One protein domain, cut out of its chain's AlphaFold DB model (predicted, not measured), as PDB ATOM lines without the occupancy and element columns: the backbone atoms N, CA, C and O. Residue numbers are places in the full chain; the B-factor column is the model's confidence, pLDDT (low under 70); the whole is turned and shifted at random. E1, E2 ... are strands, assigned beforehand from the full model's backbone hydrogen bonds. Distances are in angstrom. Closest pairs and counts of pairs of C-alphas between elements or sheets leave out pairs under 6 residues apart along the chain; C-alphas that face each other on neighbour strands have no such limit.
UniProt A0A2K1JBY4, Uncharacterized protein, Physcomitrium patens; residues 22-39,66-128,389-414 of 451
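This is residues 22 to 39, 66 to 128 and 389 to 414 of the 451 residues of an uncharacterized protein of Physcomitrium patens (UniProt A0A2K1JBY4). Two strongly twisted sheets make two lobes: a branched sheet along the long bent strand E7, and a smaller sheet of E1 to E5 that comes near it through the end of E5. E9 and E10 run beside the long part of E7, E6 and E11 lie by its bent beginning, and E8 pairs near its far end. The printed part has 107 residues, no named helix and eleven strands, E1 to E11 along the chain, and is all strand. The smaller sheet has the order E4, E3, E2, E1, E5, and both sheets are antiparallel. The whole is only just compact, close to loose, with a radius of gyration of the C-alphas of 15.6 A, and only just flat, spanning 46 by 35 by 19 A.

E7, residues 102 to 120, measures 35.6 A from C-alpha 102 at (25.691, 58.999, -22.802) to C-alpha 120 at (25.444, 90.556, -6.288), and bends by 145 degrees at residue 105. E9 is residues 389 to 397, 24.8 A long, and E10 residues 402 to 407, 14.0 A. E6 is residues 96 to 99, E8 126 to 128, and E11 411 to 413. In the other sheet, E1, residues 22 to 25, begins at C-alpha 22, (20.809, 75.167, -11.103). E2, residues 28 to 38, is 20.3 A long and bends by 83 degrees at residue 31. E3 is residues 66 to 71, E4 77 to 80, and E5 84 to 88.

E7 has E6 on one side and E9 on the other. E6, E7 and E8 form a meander, each strand the antiparallel neighbour of the one before. The hairpin E6 and E7 has N 97 and O 108 at 2.8 A, and the hairpin E7 and E8 has N 119 and O 127 at 2.9 A. Between E7 and E9, antiparallel at 151 degrees, N 111 and O 394 are 2.8 A apart. The hairpin E9 and E10 has N 395 and O 403 at 2.9 A. Beside E6, on the other side from E7, E11 has N 412 and O 98 at 2.9 A. Between the sheets, the closest C-alphas of E5 and E9, Asp 88 and Lys 390, are 5.5 A apart. Within the smaller sheet, N 24 and O 85 of E1 and E5 are 2.9 A apart, and N 34 and O 70 of E2 and E3 are 2.9 A apart. E4 and E8 are apart.

The two farthest C-alphas, Ser 123 and Asp 399, are 49.4 A apart. Residues 40 to 65 are not printed, with 5.3 A between C-alphas 39 and 66; residues 129 to 388 are not printed, with 9.5 A between C-alphas 128 and 389. Of the links that are printed whole, none is long. The mean pLDDT of the printed part is 92.4, and no printed residue is under 70.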
ATOM      1  N   LEU A  22      20.863  73.721 -10.914       96.12
ATOM      2  CA  LEU A  22      20.809  75.167 -11.103       96.12
ATOM      3  C   LEU A  22      20.327  75.458 -12.526       96.12
ATOM      4  O   LEU A  22      21.057  75.214 -13.489       96.12
ATOM      5  N   VAL A  23      19.133  76.029 -12.672       96.12
ATOM      6  CA  VAL A  23      18.512  76.308 -13.976       96.12
ATOM      7  C   VAL A  23      18.344  77.797 -14.262       96.12
ATOM      8  O   VAL A  23      18.171  78.625 -13.369       96.12
ATOM      9  N   GLN A  24      18.362  78.126 -15.552       96.06
ATOM     10  CA  GLN A  24      18.038  79.430 -16.122       96.06
ATOM     11  C   GLN A  24      16.822  79.306 -17.042       96.06
ATOM     12  O   GLN A  24      16.764  78.391 -17.867       96.06
ATOM     13  N   LYS A  25      15.886  80.254 -16.960       94.44
ATOM     14  CA  LYS A  25      14.738  80.305 -17.874       94.44
ATOM     15  C   LYS A  25      15.171  80.765 -19.267       94.44
ATOM     16  O   LYS A  25      15.729  81.853 -19.417       94.44
ATOM     17  N   VAL A  26      14.883  79.978 -20.305       93.44
ATOM     18  CA  VAL A  26      15.299  80.260 -21.696       93.44
ATOM     19  C   VAL A  26      14.703  81.576 -22.208       93.44
ATOM     20  O   VAL A  26      15.382  82.349 -22.884       93.44
ATOM     21  N   SER A  27      13.457  81.880 -21.831       93.00
ATOM     22  CA  SER A  27      12.771  83.131 -22.178       93.00
ATOM     23  C   SER A  27      13.185  84.341 -21.323       93.00
ATOM     24  O   SER A  27      12.920  85.477 -21.718       93.00
ATOM     25  N   ASN A  28      13.861  84.134 -20.185       92.50
ATOM     26  CA  ASN A  28      14.301  85.199 -19.281       92.50
ATOM     27  C   ASN A  28      15.649  84.858 -18.609       92.50
ATOM     28  O   ASN A  28      15.668  84.385 -17.475       92.50
ATOM     29  N   PRO A  29      16.802  85.165 -19.236       88.88
ATOM     30  CA  PRO A  29      18.121  84.811 -18.696       88.88
ATOM     31  C   PRO A  29      18.490  85.408 -17.322       88.88
ATOM     32  O   PRO A  29      19.523  85.041 -16.764       88.88
ATOM     33  N   LYS A  30      17.686  86.331 -16.770       88.94
ATOM     34  CA  LYS A  30      17.848  86.869 -15.403       88.94
ATOM     35  C   LYS A  30      17.141  86.036 -14.329       88.94
ATOM     36  O   LYS A  30      17.313  86.301 -13.140       88.94
ATOM     37  N   GLU A  31      16.324  85.080 -14.748       92.94
ATOM     38  CA  GLU A  31      15.549  84.179 -13.905       92.94
ATOM     39  C   GLU A  31      16.367  82.899 -13.726       92.94
ATOM     40  O   GLU A  31      16.513  82.097 -14.650       92.94
ATOM     41  N   ILE A  32      16.990  82.795 -12.550       95.50
ATOM     42  CA  ILE A  32      17.844  81.682 -12.127       95.50
ATOM     43  C   ILE A  32      17.238  81.092 -10.853       95.50
ATOM     44  O   ILE A  32      16.797  81.834  -9.964       95.50
ATOM     45  N   GLY A  33      17.164  79.768 -10.796       94.88
ATOM     46  CA  GLY A  33      16.494  79.014  -9.742       94.88
ATOM     47  C   GLY A  33      17.048  77.603  -9.606       94.88
ATOM     48  O   GLY A  33      17.967  77.221 -10.331       94.88
ATOM     49  N   ILE A  34      16.488  76.846  -8.669       94.25
ATOM     50  CA  ILE A  34      16.847  75.451  -8.398       94.25
ATOM     51  C   ILE A  34      15.647  74.554  -8.725       94.25
ATOM     52  O   ILE A  34      14.511  74.893  -8.380       94.25
ATOM     53  N   VAL A  35      15.892  73.411  -9.373       93.81
ATOM     54  CA  VAL A  35      14.881  72.358  -9.572       93.81
ATOM     55  C   VAL A  35      14.557  71.696  -8.229       93.81
ATOM     56  O   VAL A  35      15.390  70.988  -7.661       93.81
ATOM     57  N   ALA A  36      13.340  71.909  -7.725       91.25
ATOM     58  CA  ALA A  36      12.873  71.322  -6.471       91.25
ATOM     59  C   ALA A  36      12.239  69.938  -6.679       91.25
ATOM     60  O   ALA A  36      12.536  69.010  -5.926       91.25
ATOM     61  N   GLU A  37      11.400  69.789  -7.709       89.44
ATOM     62  CA  GLU A  37      10.696  68.550  -8.078       89.44
ATOM     63  C   GLU A  37      10.577  68.414  -9.605       89.44
ATOM     64  O   GLU A  37      10.528  69.419 -10.320       89.44
ATOM     65  N   ILE A  38      10.481  67.177 -10.101       89.00
ATOM     66  CA  ILE A  38      10.291  66.846 -11.521       89.00
ATOM     67  C   ILE A  38       9.050  65.955 -11.658       89.00
ATOM     68  O   ILE A  38       8.857  65.011 -10.897       89.00
ATOM     69  N   SER A  39       8.189  66.254 -12.626       79.19
ATOM     70  CA  SER A  39       6.944  65.518 -12.849       79.19
ATOM     71  C   SER A  39       7.221  64.083 -13.309       79.19
ATOM     72  O   SER A  39       7.937  63.858 -14.284       79.19
ATOM     73  N   SER A  66       7.131  68.474 -16.787       88.00
ATOM     74  CA  SER A  66       7.164  69.723 -16.024       88.00
ATOM     75  C   SER A  66       8.111  69.602 -14.832       88.00
ATOM     76  O   SER A  66       8.355  68.506 -14.325       88.00
ATOM     77  N   ALA A  67       8.673  70.723 -14.391       92.19
ATOM     78  CA  ALA A  67       9.533  70.805 -13.218       92.19
ATOM     79  C   ALA A  67       9.100  71.984 -12.341       92.19
ATOM     80  O   ALA A  67       8.747  73.047 -12.859       92.19
ATOM     81  N   ARG A  68       9.125  71.808 -11.017       93.62
ATOM     82  CA  ARG A  68       8.839  72.885 -10.061       93.62
ATOM     83  C   ARG A  68      10.144  73.571  -9.673       93.62
ATOM     84  O   ARG A  68      11.063  72.918  -9.176       93.62
ATOM     85  N   ILE A  69      10.232  74.871  -9.945       93.88
ATOM     86  CA  ILE A  69      11.461  75.659  -9.842       93.88
ATOM     87  C   ILE A  69      11.315  76.720  -8.756       93.88
ATOM     88  O   ILE A  69      10.476  77.619  -8.861       93.88
ATOM     89  N   VAL A  70      12.185  76.664  -7.747       92.81
ATOM     90  CA  VAL A  70      12.317  77.734  -6.751       92.81
ATOM     91  C   VAL A  70      13.271  78.781  -7.315       92.81
ATOM     92  O   VAL A  70      14.472  78.544  -7.451       92.81
ATOM     93  N   TRP A  71      12.746  79.952  -7.671       93.38
ATOM     94  CA  TRP A  71      13.537  81.046  -8.236       93.38
ATOM     95  C   TRP A  71      14.136  81.941  -7.152       93.38
ATOM     96  O   TRP A  71      13.501  82.254  -6.149       93.38
ATOM     97  N   LEU A  72      15.328  82.485  -7.407       90.38
ATOM     98  CA  LEU A  72      16.001  83.410  -6.485       90.38
ATOM     99  C   LEU A  72      15.210  84.711  -6.213       90.38
ATOM    100  O   LEU A  72      15.425  85.379  -5.199       90.38
ATOM    101  N   ARG A  73      14.343  85.123  -7.151       85.88
ATOM    102  CA  ARG A  73      13.691  86.453  -7.167       85.88
ATOM    103  C   ARG A  73      12.183  86.431  -7.448       85.88
ATOM    104  O   ARG A  73      11.545  87.476  -7.324       85.88
ATOM    105  N   SER A  74      11.640  85.275  -7.814       86.31
ATOM    106  CA  SER A  74      10.251  85.070  -8.247       86.31
ATOM    107  C   SER A  74       9.614  83.984  -7.378       86.31
ATOM    108  O   SER A  74      10.329  83.182  -6.783       86.31
ATOM    109  N   GLN A  75       8.282  83.965  -7.267       87.62
ATOM    110  CA  GLN A  75       7.590  82.856  -6.597       87.62
ATOM    111  C   GLN A  75       7.859  81.547  -7.334       87.62
ATOM    112  O   GLN A  75       8.038  81.563  -8.548       87.62
ATOM    113  N   GLU A  76       7.896  80.444  -6.589       91.25
ATOM    114  CA  GLU A  76       8.026  79.097  -7.140       91.25
ATOM    115  C   GLU A  76       6.966  78.849  -8.227       91.25
ATOM    116  O   GLU A  76       5.784  79.145  -8.031       91.25
ATOM    117  N   THR A  77       7.389  78.333  -9.383       92.94
ATOM    118  CA  THR A  77       6.497  78.017 -10.510       92.94
ATOM    119  C   THR A  77       6.722  76.604 -11.021       92.94
ATOM    120  O   THR A  77       7.798  76.027 -10.880       92.94
ATOM    121  N   GLU A  78       5.687  76.052 -11.646       93.75
ATOM    122  CA  GLU A  78       5.806  74.892 -12.520       93.75
ATOM    123  C   GLU A  78       6.126  75.374 -13.944       93.75
ATOM    124  O   GLU A  78       5.450  76.254 -14.481       93.75
ATOM    125  N   GLU A  79       7.175  74.817 -14.539       92.75
ATOM    126  CA  GLU A  79       7.700  75.175 -15.858       92.75
ATOM    127  C   GLU A  79       7.805  73.926 -16.737       92.75
ATOM    128  O   GLU A  79       7.932  72.811 -16.229       92.75
ATOM    129  N   ASN A  80       7.812  74.094 -18.060       91.19
ATOM    130  CA  ASN A  80       8.156  72.999 -18.964       91.19
ATOM    131  C   ASN A  80       9.677  72.771 -18.944       91.19
ATOM    132  O   ASN A  80      10.446  73.731 -19.025       91.19
ATOM    133  N   VAL A  81      10.114  71.509 -18.903       89.88
ATOM    134  CA  VAL A  81      11.532  71.120 -18.996       89.88
ATOM    135  C   VAL A  81      12.229  71.771 -20.204       89.88
ATOM    136  O   VAL A  81      13.377  72.194 -20.087       89.88
ATOM    137  N   THR A  82      11.543  71.941 -21.341       89.88
ATOM    138  CA  THR A  82      12.130  72.549 -22.552       89.88
ATOM    139  C   THR A  82      12.303  74.072 -22.488       89.88
ATOM    140  O   THR A  82      13.023  74.630 -23.315       89.88
ATOM    141  N   ASP A  83      11.659  74.758 -21.537       92.12
ATOM    142  CA  ASP A  83      11.822  76.203 -21.297       92.12
ATOM    143  C   ASP A  83      12.969  76.514 -20.312       92.12
ATOM    144  O   ASP A  83      13.233  77.681 -19.989       92.12
ATOM    145  N   LEU A  84      13.674  75.479 -19.844       93.44
ATOM    146  CA  LEU A  84      14.750  75.549 -18.862       93.44
ATOM    147  C   LEU A  84      16.100  75.154 -19.464       93.44
ATOM    148  O   LEU A  84      16.209  74.358 -20.394       93.44
ATOM    149  N   ARG A  85      17.166  75.715 -18.894       94.06
ATOM    150  CA  ARG A  85      18.553  75.387 -19.221       94.06
ATOM    151  C   ARG A  85      19.331  75.115 -17.941       94.06
ATOM    152  O   ARG A  85      19.472  76.028 -17.131       94.06
ATOM    153  N   VAL A  86      19.914  73.924 -17.808       94.75
ATOM    154  CA  VAL A  86      20.902  73.640 -16.753       94.75
ATOM    155  C   VAL A  86      22.119  74.550 -16.939       94.75
ATOM    156  O   VAL A  86      22.700  74.639 -18.025       94.75
ATOM    157  N   LEU A  87      22.490  75.247 -15.871       95.56
ATOM    158  CA  LEU A  87      23.706  76.044 -15.764       95.56
ATOM    159  C   LEU A  87      24.816  75.250 -15.075       95.56
ATOM    160  O   LEU A  87      25.933  75.187 -15.591       95.56
ATOM    161  N   ASP A  88      24.496  74.653 -13.926       96.25
ATOM    162  CA  ASP A  88      25.458  74.051 -13.005       96.25
ATOM    163  C   ASP A  88      24.852  72.862 -12.249       96.25
ATOM    164  O   ASP A  88      23.630  72.775 -12.120       96.25
ATOM    165  N   ARG A  89      25.714  71.972 -11.739       93.50
ATOM    166  CA  ARG A  89      25.329  70.806 -10.928       93.50
ATOM    167  C   ARG A  89      26.129  70.735  -9.638       93.50
ATOM    168  O   ARG A  89      27.339  70.953  -9.641       93.50
ATOM    169  N   SER A  90      25.436  70.402  -8.553       88.75
ATOM    170  CA  SER A  90      26.046  70.071  -7.269       88.75
ATOM    171  C   SER A  90      26.591  68.642  -7.327       88.75
ATOM    172  O   SER A  90      25.843  67.714  -7.624       88.75
ATOM    173  N   PHE A  91      27.882  68.473  -7.046       91.69
ATOM    174  CA  PHE A  91      28.530  67.177  -6.824       91.69
ATOM    175  C   PHE A  91      29.433  67.279  -5.593       91.69
ATOM    176  O   PHE A  91      29.957  68.354  -5.285       91.69
ATOM    177  N   VAL A  92      29.665  66.159  -4.913       88.38
ATOM    178  CA  VAL A  92      30.638  66.016  -3.826       88.38
ATOM    179  C   VAL A  92      31.767  65.049  -4.206       88.38
ATOM    180  O   VAL A  92      31.670  64.252  -5.137       88.38
ATOM    181  N   LEU A  93      32.894  65.141  -3.492       89.69
ATOM    182  CA  LEU A  93      34.032  64.244  -3.711       89.69
ATOM    183  C   LEU A  93      33.623  62.799  -3.402       89.69
ATOM    184  O   LEU A  93      33.207  62.504  -2.281       89.69
ATOM    185  N   GLY A  94      33.802  61.906  -4.375       89.00
ATOM    186  CA  GLY A  94      33.382  60.508  -4.293       89.00
ATOM    187  C   GLY A  94      32.132  60.157  -5.106       89.00
ATOM    188  O   GLY A  94      31.899  58.965  -5.297       89.00
ATOM    189  N   ASP A  95      31.375  61.137  -5.616       90.69
ATOM    190  CA  ASP A  95      30.189  60.871  -6.441       90.69
ATOM    191  C   ASP A  95      30.542  60.089  -7.710       90.69
ATOM    192  O   ASP A  95      31.530  60.395  -8.388       90.69
ATOM    193  N   VAL A  96      29.709  59.101  -8.049       92.56
ATOM    194  CA  VAL A  96      29.788  58.384  -9.324       92.56
ATOM    195  C   VAL A  96      28.969  59.131 -10.369       92.56
ATOM    196  O   VAL A  96      27.806  59.469 -10.145       92.56
ATOM    197  N   VAL A  97      29.585  59.382 -11.521       94.12
ATOM    198  CA  VAL A  97      29.025  60.176 -12.613       94.12
ATOM    199  C   VAL A  97      29.213  59.502 -13.969       94.12
ATOM    200  O   VAL A  97      30.215  58.828 -14.210       94.12
ATOM    201  N   ALA A  98      28.275  59.750 -14.880       93.50
ATOM    202  CA  ALA A  98      28.392  59.461 -16.308       93.50
ATOM    203  C   ALA A  98      28.264  60.761 -17.123       93.50
ATOM    204  O   ALA A  98      27.884  61.811 -16.600       93.50
ATOM    205  N   THR A  99      28.593  60.729 -18.414       93.06
ATOM    206  CA  THR A  99      28.419  61.902 -19.292       93.06
ATOM    207  C   THR A  99      26.948  62.112 -19.642       93.06
ATOM    208  O   THR A  99      26.296  61.161 -20.063       93.06
ATOM    209  N   SER A 100      26.430  63.343 -19.600       89.75
ATOM    210  CA  SER A 100      25.020  63.610 -19.954       89.75
ATOM    211  C   SER A 100      24.677  63.312 -21.424       89.75
ATOM    212  O   SER A 100      23.516  63.121 -21.765       89.75
ATOM    213  N   ALA A 101      25.685  63.212 -22.299       88.88
ATOM    214  CA  ALA A 101      25.532  62.777 -23.690       88.88
ATOM    215  C   ALA A 101      25.489  61.242 -23.879       88.88
ATOM    216  O   ALA A 101      25.247  60.785 -24.995       88.88
ATOM    217  N   ASN A 102      25.766  60.462 -22.828       89.44
ATOM    218  CA  ASN A 102      25.691  58.999 -22.802       89.44
ATOM    219  C   ASN A 102      25.553  58.502 -21.339       89.44
ATOM    220  O   ASN A 102      26.562  58.085 -20.759       89.44
ATOM    221  N   PRO A 103      24.357  58.614 -20.717       87.62
ATOM    222  CA  PRO A 103      24.141  58.276 -19.304       87.62
ATOM    223  C   PRO A 103      24.421  56.806 -18.971       87.62
ATOM    224  O   PRO A 103      25.146  56.529 -18.024       87.62
ATOM    225  N   ASP A 104      23.956  55.876 -19.812       86.25
ATOM    226  CA  ASP A 104      24.182  54.421 -19.688       86.25
ATOM    227  C   ASP A 104      25.605  53.991 -20.119       86.25
ATOM    228  O   ASP A 104      25.847  52.862 -20.553       86.25
ATOM    229  N   GLY A 105      26.542  54.940 -20.115       88.12
ATOM    230  CA  GLY A 105      27.886  54.800 -20.645       88.12
ATOM    231  C   GLY A 105      28.928  54.384 -19.611       88.12
ATOM    232  O   GLY A 105      28.657  53.755 -18.594       88.12
ATOM    233  N   GLN A 106      30.171  54.769 -19.891       90.19
ATOM    234  CA  GLN A 106      31.271  54.649 -18.943       90.19
ATOM    235  C   GLN A 106      31.051  55.595 -17.756       90.19
ATOM    236  O   GLN A 106      30.862  56.799 -17.955       90.19
ATOM    237  N   THR A 107      31.149  55.070 -16.533       92.94
ATOM    238  CA  THR A 107      31.087  55.888 -15.315       92.94
ATOM    239  C   THR A 107      32.484  56.224 -14.783       92.94
ATOM    240  O   THR A 107      33.504  55.638 -15.173       92.94
ATOM    241  N   GLY A 108      32.552  57.195 -13.879       93.25
ATOM    242  CA  GLY A 108      33.761  57.586 -13.166       93.25
ATOM    243  C   GLY A 108      33.442  58.232 -11.825       93.25
ATOM    244  O   GLY A 108      32.291  58.547 -11.550       93.25
ATOM    245  N   ILE A 109      34.460  58.430 -10.990       94.06
ATOM    246  CA  ILE A 109      34.332  59.091  -9.684       94.06
ATOM    247  C   ILE A 109      34.827  60.537  -9.764       94.06
ATOM    248  O   ILE A 109      35.892  60.799 -10.331       94.06
ATOM    249  N   VAL A 110      34.092  61.461  -9.142       94.88
ATOM    250  CA  VAL A 110      34.509  62.849  -8.885       94.88
ATOM    251  C   VAL A 110      35.652  62.868  -7.863       94.88
ATOM    252  O   VAL A 110      35.489  62.453  -6.715       94.88
ATOM    253  N   THR A 111      36.825  63.353  -8.282       93.56
ATOM    254  CA  THR A 111      38.081  63.311  -7.502       93.56
ATOM    255  C   THR A 111      38.642  64.667  -7.071       93.56
ATOM    256  O   THR A 111      39.427  64.697  -6.129       93.56
ATOM    257  N   GLU A 112      38.228  65.765  -7.705       93.50
ATOM    258  CA  GLU A 112      38.518  67.154  -7.308       93.50
ATOM    259  C   GLU A 112      37.343  68.039  -7.762       93.50
ATOM    260  O   GLU A 112      36.691  67.718  -8.761       93.50
ATOM    261  N   ILE A 113      37.061  69.137  -7.048       94.19
ATOM    262  CA  ILE A 113      35.989  70.092  -7.381       94.19
ATOM    263  C   ILE A 113      36.540  71.524  -7.355       94.19
ATOM    264  O   ILE A 113      37.039  72.000  -6.339       94.19
ATOM    265  N   SER A 114      36.370  72.245  -8.461       94.88
ATOM    266  CA  SER A 114      36.698  73.663  -8.608       94.88
ATOM    267  C   SER A 114      35.415  74.476  -8.794       94.88
ATOM    268  O   SER A 114      34.786  74.435  -9.854       94.88
ATOM    269  N   MET A 115      35.013  75.205  -7.751       94.88
ATOM    270  CA  MET A 115      33.796  76.024  -7.737       94.88
ATOM    271  C   MET A 115      34.112  77.520  -7.869       94.88
ATOM    272  O   MET A 115      34.981  78.065  -7.180       94.88
ATOM    273  N   SER A 116      33.330  78.200  -8.702       95.94
ATOM    274  CA  SER A 116      33.278  79.658  -8.843       95.94
ATOM    275  C   SER A 116      31.835  80.148  -8.705       95.94
ATOM    276  O   SER A 116      30.899  79.376  -8.911       95.94
ATOM    277  N   VAL A 117      31.634  81.411  -8.332       95.81
ATOM    278  CA  VAL A 117      30.295  81.997  -8.153       95.81
ATOM    279  C   VAL A 117      30.219  83.422  -8.689       95.81
ATOM    280  O   VAL A 117      31.211  84.153  -8.693       95.81
ATOM    281  N   ASP A 118      29.015  83.830  -9.078       95.44
ATOM    282  CA  ASP A 118      28.699  85.218  -9.402       95.44
ATOM    283  C   ASP A 118      27.998  85.857  -8.195       95.44
ATOM    284  O   ASP A 118      27.052  85.282  -7.641       95.44
ATOM    285  N   LEU A 119      28.460  87.039  -7.775       94.00
ATOM    286  CA  LEU A 119      27.992  87.715  -6.562       94.00
ATOM    287  C   LEU A 119      27.311  89.051  -6.858       94.00
ATOM    288  O   LEU A 119      27.923  89.938  -7.447       94.00
ATOM    289  N   GLU A 120      26.087  89.239  -6.361       92.06
ATOM    290  CA  GLU A 120      25.444  90.556  -6.288       92.06
ATOM    291  C   GLU A 120      25.884  91.293  -5.018       92.06
ATOM    292  O   GLU A 120      25.599  90.890  -3.886       92.06
ATOM    293  N   LEU A 121      26.594  92.399  -5.222       89.56
ATOM    294  CA  LEU A 121      27.032  93.316  -4.178       89.56
ATOM    295  C   LEU A 121      25.837  94.115  -3.612       89.56
ATOM    296  O   LEU A 121      24.855  94.338  -4.321       89.56
ATOM    297  N   PRO A 122      25.936  94.692  -2.396       83.81
ATOM    298  CA  PRO A 122      24.909  95.589  -1.840       83.81
ATOM    299  C   PRO A 122      24.565  96.840  -2.680       83.81
ATOM    300  O   PRO A 122      23.632  97.566  -2.339       83.81
ATOM    301  N   SER A 123      25.313  97.118  -3.755       83.62
ATOM    302  CA  SER A 123      25.017  98.132  -4.777       83.62
ATOM    303  C   SER A 123      24.013  97.677  -5.851       83.62
ATOM    304  O   SER A 123      23.525  98.527  -6.595       83.62
ATOM    305  N   GLY A 124      23.707  96.376  -5.950       86.12
ATOM    306  CA  GLY A 124      22.990  95.763  -7.079       86.12
ATOM    307  C   GLY A 124      23.884  95.465  -8.296       86.12
ATOM    308  O   GLY A 124      23.387  95.151  -9.375       86.12
ATOM    309  N   GLU A 125      25.202  95.600  -8.140       89.75
ATOM    310  CA  GLU A 125      26.218  95.244  -9.133       89.75
ATOM    311  C   GLU A 125      26.559  93.755  -9.017       89.75
ATOM    312  O   GLU A 125      26.765  93.267  -7.906       89.75
ATOM    313  N   VAL A 126      26.624  93.040 -10.143       91.81
ATOM    314  CA  VAL A 126      27.024  91.625 -10.180       91.81
ATOM    315  C   VAL A 126      28.485  91.524 -10.605       91.81
ATOM    316  O   VAL A 126      28.876  92.114 -11.611       91.81
ATOM    317  N   VAL A 127      29.275  90.763  -9.850       92.38
ATOM    318  CA  VAL A 127      30.672  90.440 -10.159       92.38
ATOM    319  C   VAL A 127      30.766  88.938 -10.410       92.38
ATOM    320  O   VAL A 127      30.477  88.142  -9.517       92.38
ATOM    321  N   GLU A 128      31.124  88.561 -11.633       93.38
ATOM    322  CA  GLU A 128      31.088  87.176 -12.117       93.38
ATOM    323  C   GLU A 128      32.405  86.415 -11.870       93.38
ATOM    324  O   GLU A 128      33.477  87.015 -11.761       93.38
ATOM    325  N   THR A 389      26.039  79.801  -9.320       96.12
ATOM    326  CA  THR A 389      27.246  78.979  -9.145       96.12
ATOM    327  C   THR A 389      27.765  78.515 -10.507       96.12
ATOM    328  O   THR A 389      27.055  78.570 -11.518       96.12
ATOM    329  N   LYS A 390      29.029  78.100 -10.550       96.69
ATOM    330  CA  LYS A 390      29.605  77.347 -11.658       96.69
ATOM    331  C   LYS A 390      30.684  76.397 -11.140       96.69
ATOM    332  O   LYS A 390      31.718  76.846 -10.634       96.69
ATOM    333  N   THR A 391      30.465  75.107 -11.349       96.69
ATOM    334  CA  THR A 391      31.240  74.005 -10.785       96.69
ATOM    335  C   THR A 391      31.918  73.205 -11.893       96.69
ATOM    336  O   THR A 391      31.329  72.881 -12.927       96.69
ATOM    337  N   LYS A 392      33.193  72.890 -11.671       97.25
ATOM    338  CA  LYS A 392      34.001  72.005 -12.507       97.25
ATOM    339  C   LYS A 392      34.547  70.857 -11.682       97.25
ATOM    340  O   LYS A 392      34.898  71.068 -10.524       97.25
ATOM    341  N   VAL A 393      34.680  69.684 -12.285       97.12
ATOM    342  CA  VAL A 393      35.163  68.479 -11.599       97.12
ATOM    343  C   VAL A 393      36.239  67.740 -12.389       97.12
ATOM    344  O   VAL A 393      36.227  67.729 -13.623       97.12
ATOM    345  N   ASP A 394      37.145  67.085 -11.666       97.44
ATOM    346  CA  ASP A 394      38.071  66.106 -12.236       97.44
ATOM    347  C   ASP A 394      37.511  64.697 -12.017       97.44
ATOM    348  O   ASP A 394      37.330  64.265 -10.874       97.44
ATOM    349  N   VAL A 395      37.267  63.960 -13.100       96.50
ATOM    350  CA  VAL A 395      36.668  62.617 -13.066       96.50
ATOM    351  C   VAL A 395      37.735  61.565 -13.344       96.50
ATOM    352  O   VAL A 395      38.451  61.659 -14.343       96.50
ATOM    353  N   LYS A 396      37.823  60.538 -12.489       95.06
ATOM    354  CA  LYS A 396      38.596  59.313 -12.744       95.06
ATOM    355  C   LYS A 396      37.646  58.210 -13.213       95.06
ATOM    356  O   LYS A 396      36.827  57.733 -12.430       95.06
ATOM    357  N   TRP A 397      37.751  57.818 -14.476       93.62
ATOM    358  CA  TRP A 397      36.847  56.860 -15.117       93.62
ATOM    359  C   TRP A 397      37.160  55.409 -14.721       93.62
ATOM    360  O   TRP A 397      38.252  55.106 -14.231       93.62
ATOM    361  N   GLN A 398      36.202  54.499 -14.933       89.12
ATOM    362  CA  GLN A 398      36.351  53.062 -14.644       89.12
ATOM    363  C   GLN A 398      37.560  52.414 -15.357       89.12
ATOM    364  O   GLN A 398      38.159  51.486 -14.817       89.12
ATOM    365  N   ASP A 399      37.978  52.929 -16.521       88.12
ATOM    366  CA  ASP A 399      39.174  52.464 -17.253       88.12
ATOM    367  C   ASP A 399      40.505  53.031 -16.714       88.12
ATOM    368  O   ASP A 399      41.561  52.823 -17.308       88.12
ATOM    369  N   GLY A 400      40.472  53.773 -15.604       86.69
ATOM    370  CA  GLY A 400      41.641  54.407 -14.998       86.69
ATOM    371  C   GLY A 400      42.066  55.736 -15.632       86.69
ATOM    372  O   GLY A 400      42.926  56.412 -15.057       86.69
ATOM    373  N   THR A 401      41.470  56.153 -16.756       92.50
ATOM    374  CA  THR A 401      41.740  57.463 -17.367       92.50
ATOM    375  C   THR A 401      41.186  58.613 -16.515       92.50
ATOM    376  O   THR A 401      40.447  58.415 -15.545       92.50
ATOM    377  N   LYS A 402      41.577  59.849 -16.850       95.06
ATOM    378  CA  LYS A 402      41.136  61.060 -16.149       95.06
ATOM    379  C   LYS A 402      40.723  62.164 -17.113       95.06
ATOM    380  O   LYS A 402      41.489  62.506 -18.012       95.06
ATOM    381  N   SER A 403      39.573  62.775 -16.840       97.38
ATOM    382  CA  SER A 403      39.170  64.064 -17.412       97.38
ATOM    383  C   SER A 403      39.334  65.156 -16.361       97.38
ATOM    384  O   SER A 403      38.942  64.952 -15.216       97.38
ATOM    385  N   TYR A 404      39.880  66.308 -16.749       97.56
ATOM    386  CA  TYR A 404      40.143  67.434 -15.846       97.56
ATOM    387  C   TYR A 404      39.238  68.628 -16.172       97.56
ATOM    388  O   TYR A 404      39.024  68.937 -17.347       97.56
ATOM    389  N   GLY A 405      38.740  69.321 -15.148       96.38
ATOM    390  CA  GLY A 405      37.987  70.571 -15.285       96.38
ATOM    391  C   GLY A 405      36.680  70.467 -16.085       96.38
ATOM    392  O   GLY A 405      36.300  71.442 -16.748       96.38
ATOM    393  N   VAL A 406      36.016  69.306 -16.044       97.38
ATOM    394  CA  VAL A 406      34.744  69.030 -16.729       97.38
ATOM    395  C   VAL A 406      33.647  69.903 -16.121       97.38
ATOM    396  O   VAL A 406      33.491  69.928 -14.905       97.38
ATOM    397  N   GLU A 407      32.889  70.624 -16.951       96.81
ATOM    398  CA  GLU A 407      31.736  71.418 -16.497       96.81
ATOM    399  C   GLU A 407      30.678  70.481 -15.885       96.81
ATOM    400  O   GLU A 407      30.271  69.518 -16.536       96.81
ATOM    401  N   ALA A 408      30.212  70.747 -14.661       96.06
ATOM    402  CA  ALA A 408      29.339  69.822 -13.931       96.06
ATOM    403  C   ALA A 408      28.003  69.544 -14.659       96.06
ATOM    404  O   ALA A 408      27.495  68.426 -14.640       96.06
ATOM    405  N   SER A 409      27.482  70.515 -15.413       94.75
ATOM    406  CA  SER A 409      26.295  70.365 -16.270       94.75
ATOM    407  C   SER A 409      26.487  69.465 -17.511       94.75
ATOM    408  O   SER A 409      25.519  69.178 -18.214       94.75
ATOM    409  N   ALA A 410      27.702  68.963 -17.773       94.56
ATOM    410  CA  ALA A 410      27.985  67.927 -18.779       94.56
ATOM    411  C   ALA A 410      27.983  66.489 -18.207       94.56
ATOM    412  O   ALA A 410      28.286  65.531 -18.925       94.56
ATOM    413  N   LEU A 411      27.658  66.329 -16.921       94.75
ATOM    414  CA  LEU A 411      27.644  65.059 -16.196       94.75
ATOM    415  C   LEU A 411      26.261  64.791 -15.585       94.75
ATOM    416  O   LEU A 411      25.486  65.716 -15.337       94.75
ATOM    417  N   VAL A 412      25.956  63.523 -15.332       92.31
ATOM    418  CA  VAL A 412      24.794  63.053 -14.559       92.31
ATOM    419  C   VAL A 412      25.283  62.190 -13.390       92.31
ATOM    420  O   VAL A 412      26.263  61.463 -13.577       92.31
ATOM    421  N   PRO A 413      24.653  62.253 -12.203       91.50
ATOM    422  CA  PRO A 413      24.915  61.301 -11.128       91.50
ATOM    423  C   PRO A 413      24.442  59.895 -11.525       91.50
ATOM    424  O   PRO A 413      23.497  59.746 -12.299       91.50
ATOM    425  N   VAL A 414      25.082  58.866 -10.970       87.38
ATOM    426  CA  VAL A 414      24.675  57.462 -11.126       87.38
ATOM    427  C   VAL A 414      24.360  56.897  -9.743       87.38
ATOM    428  O   VAL A 414      25.259  56.562  -8.977       87.38
TER     429      VAL A 414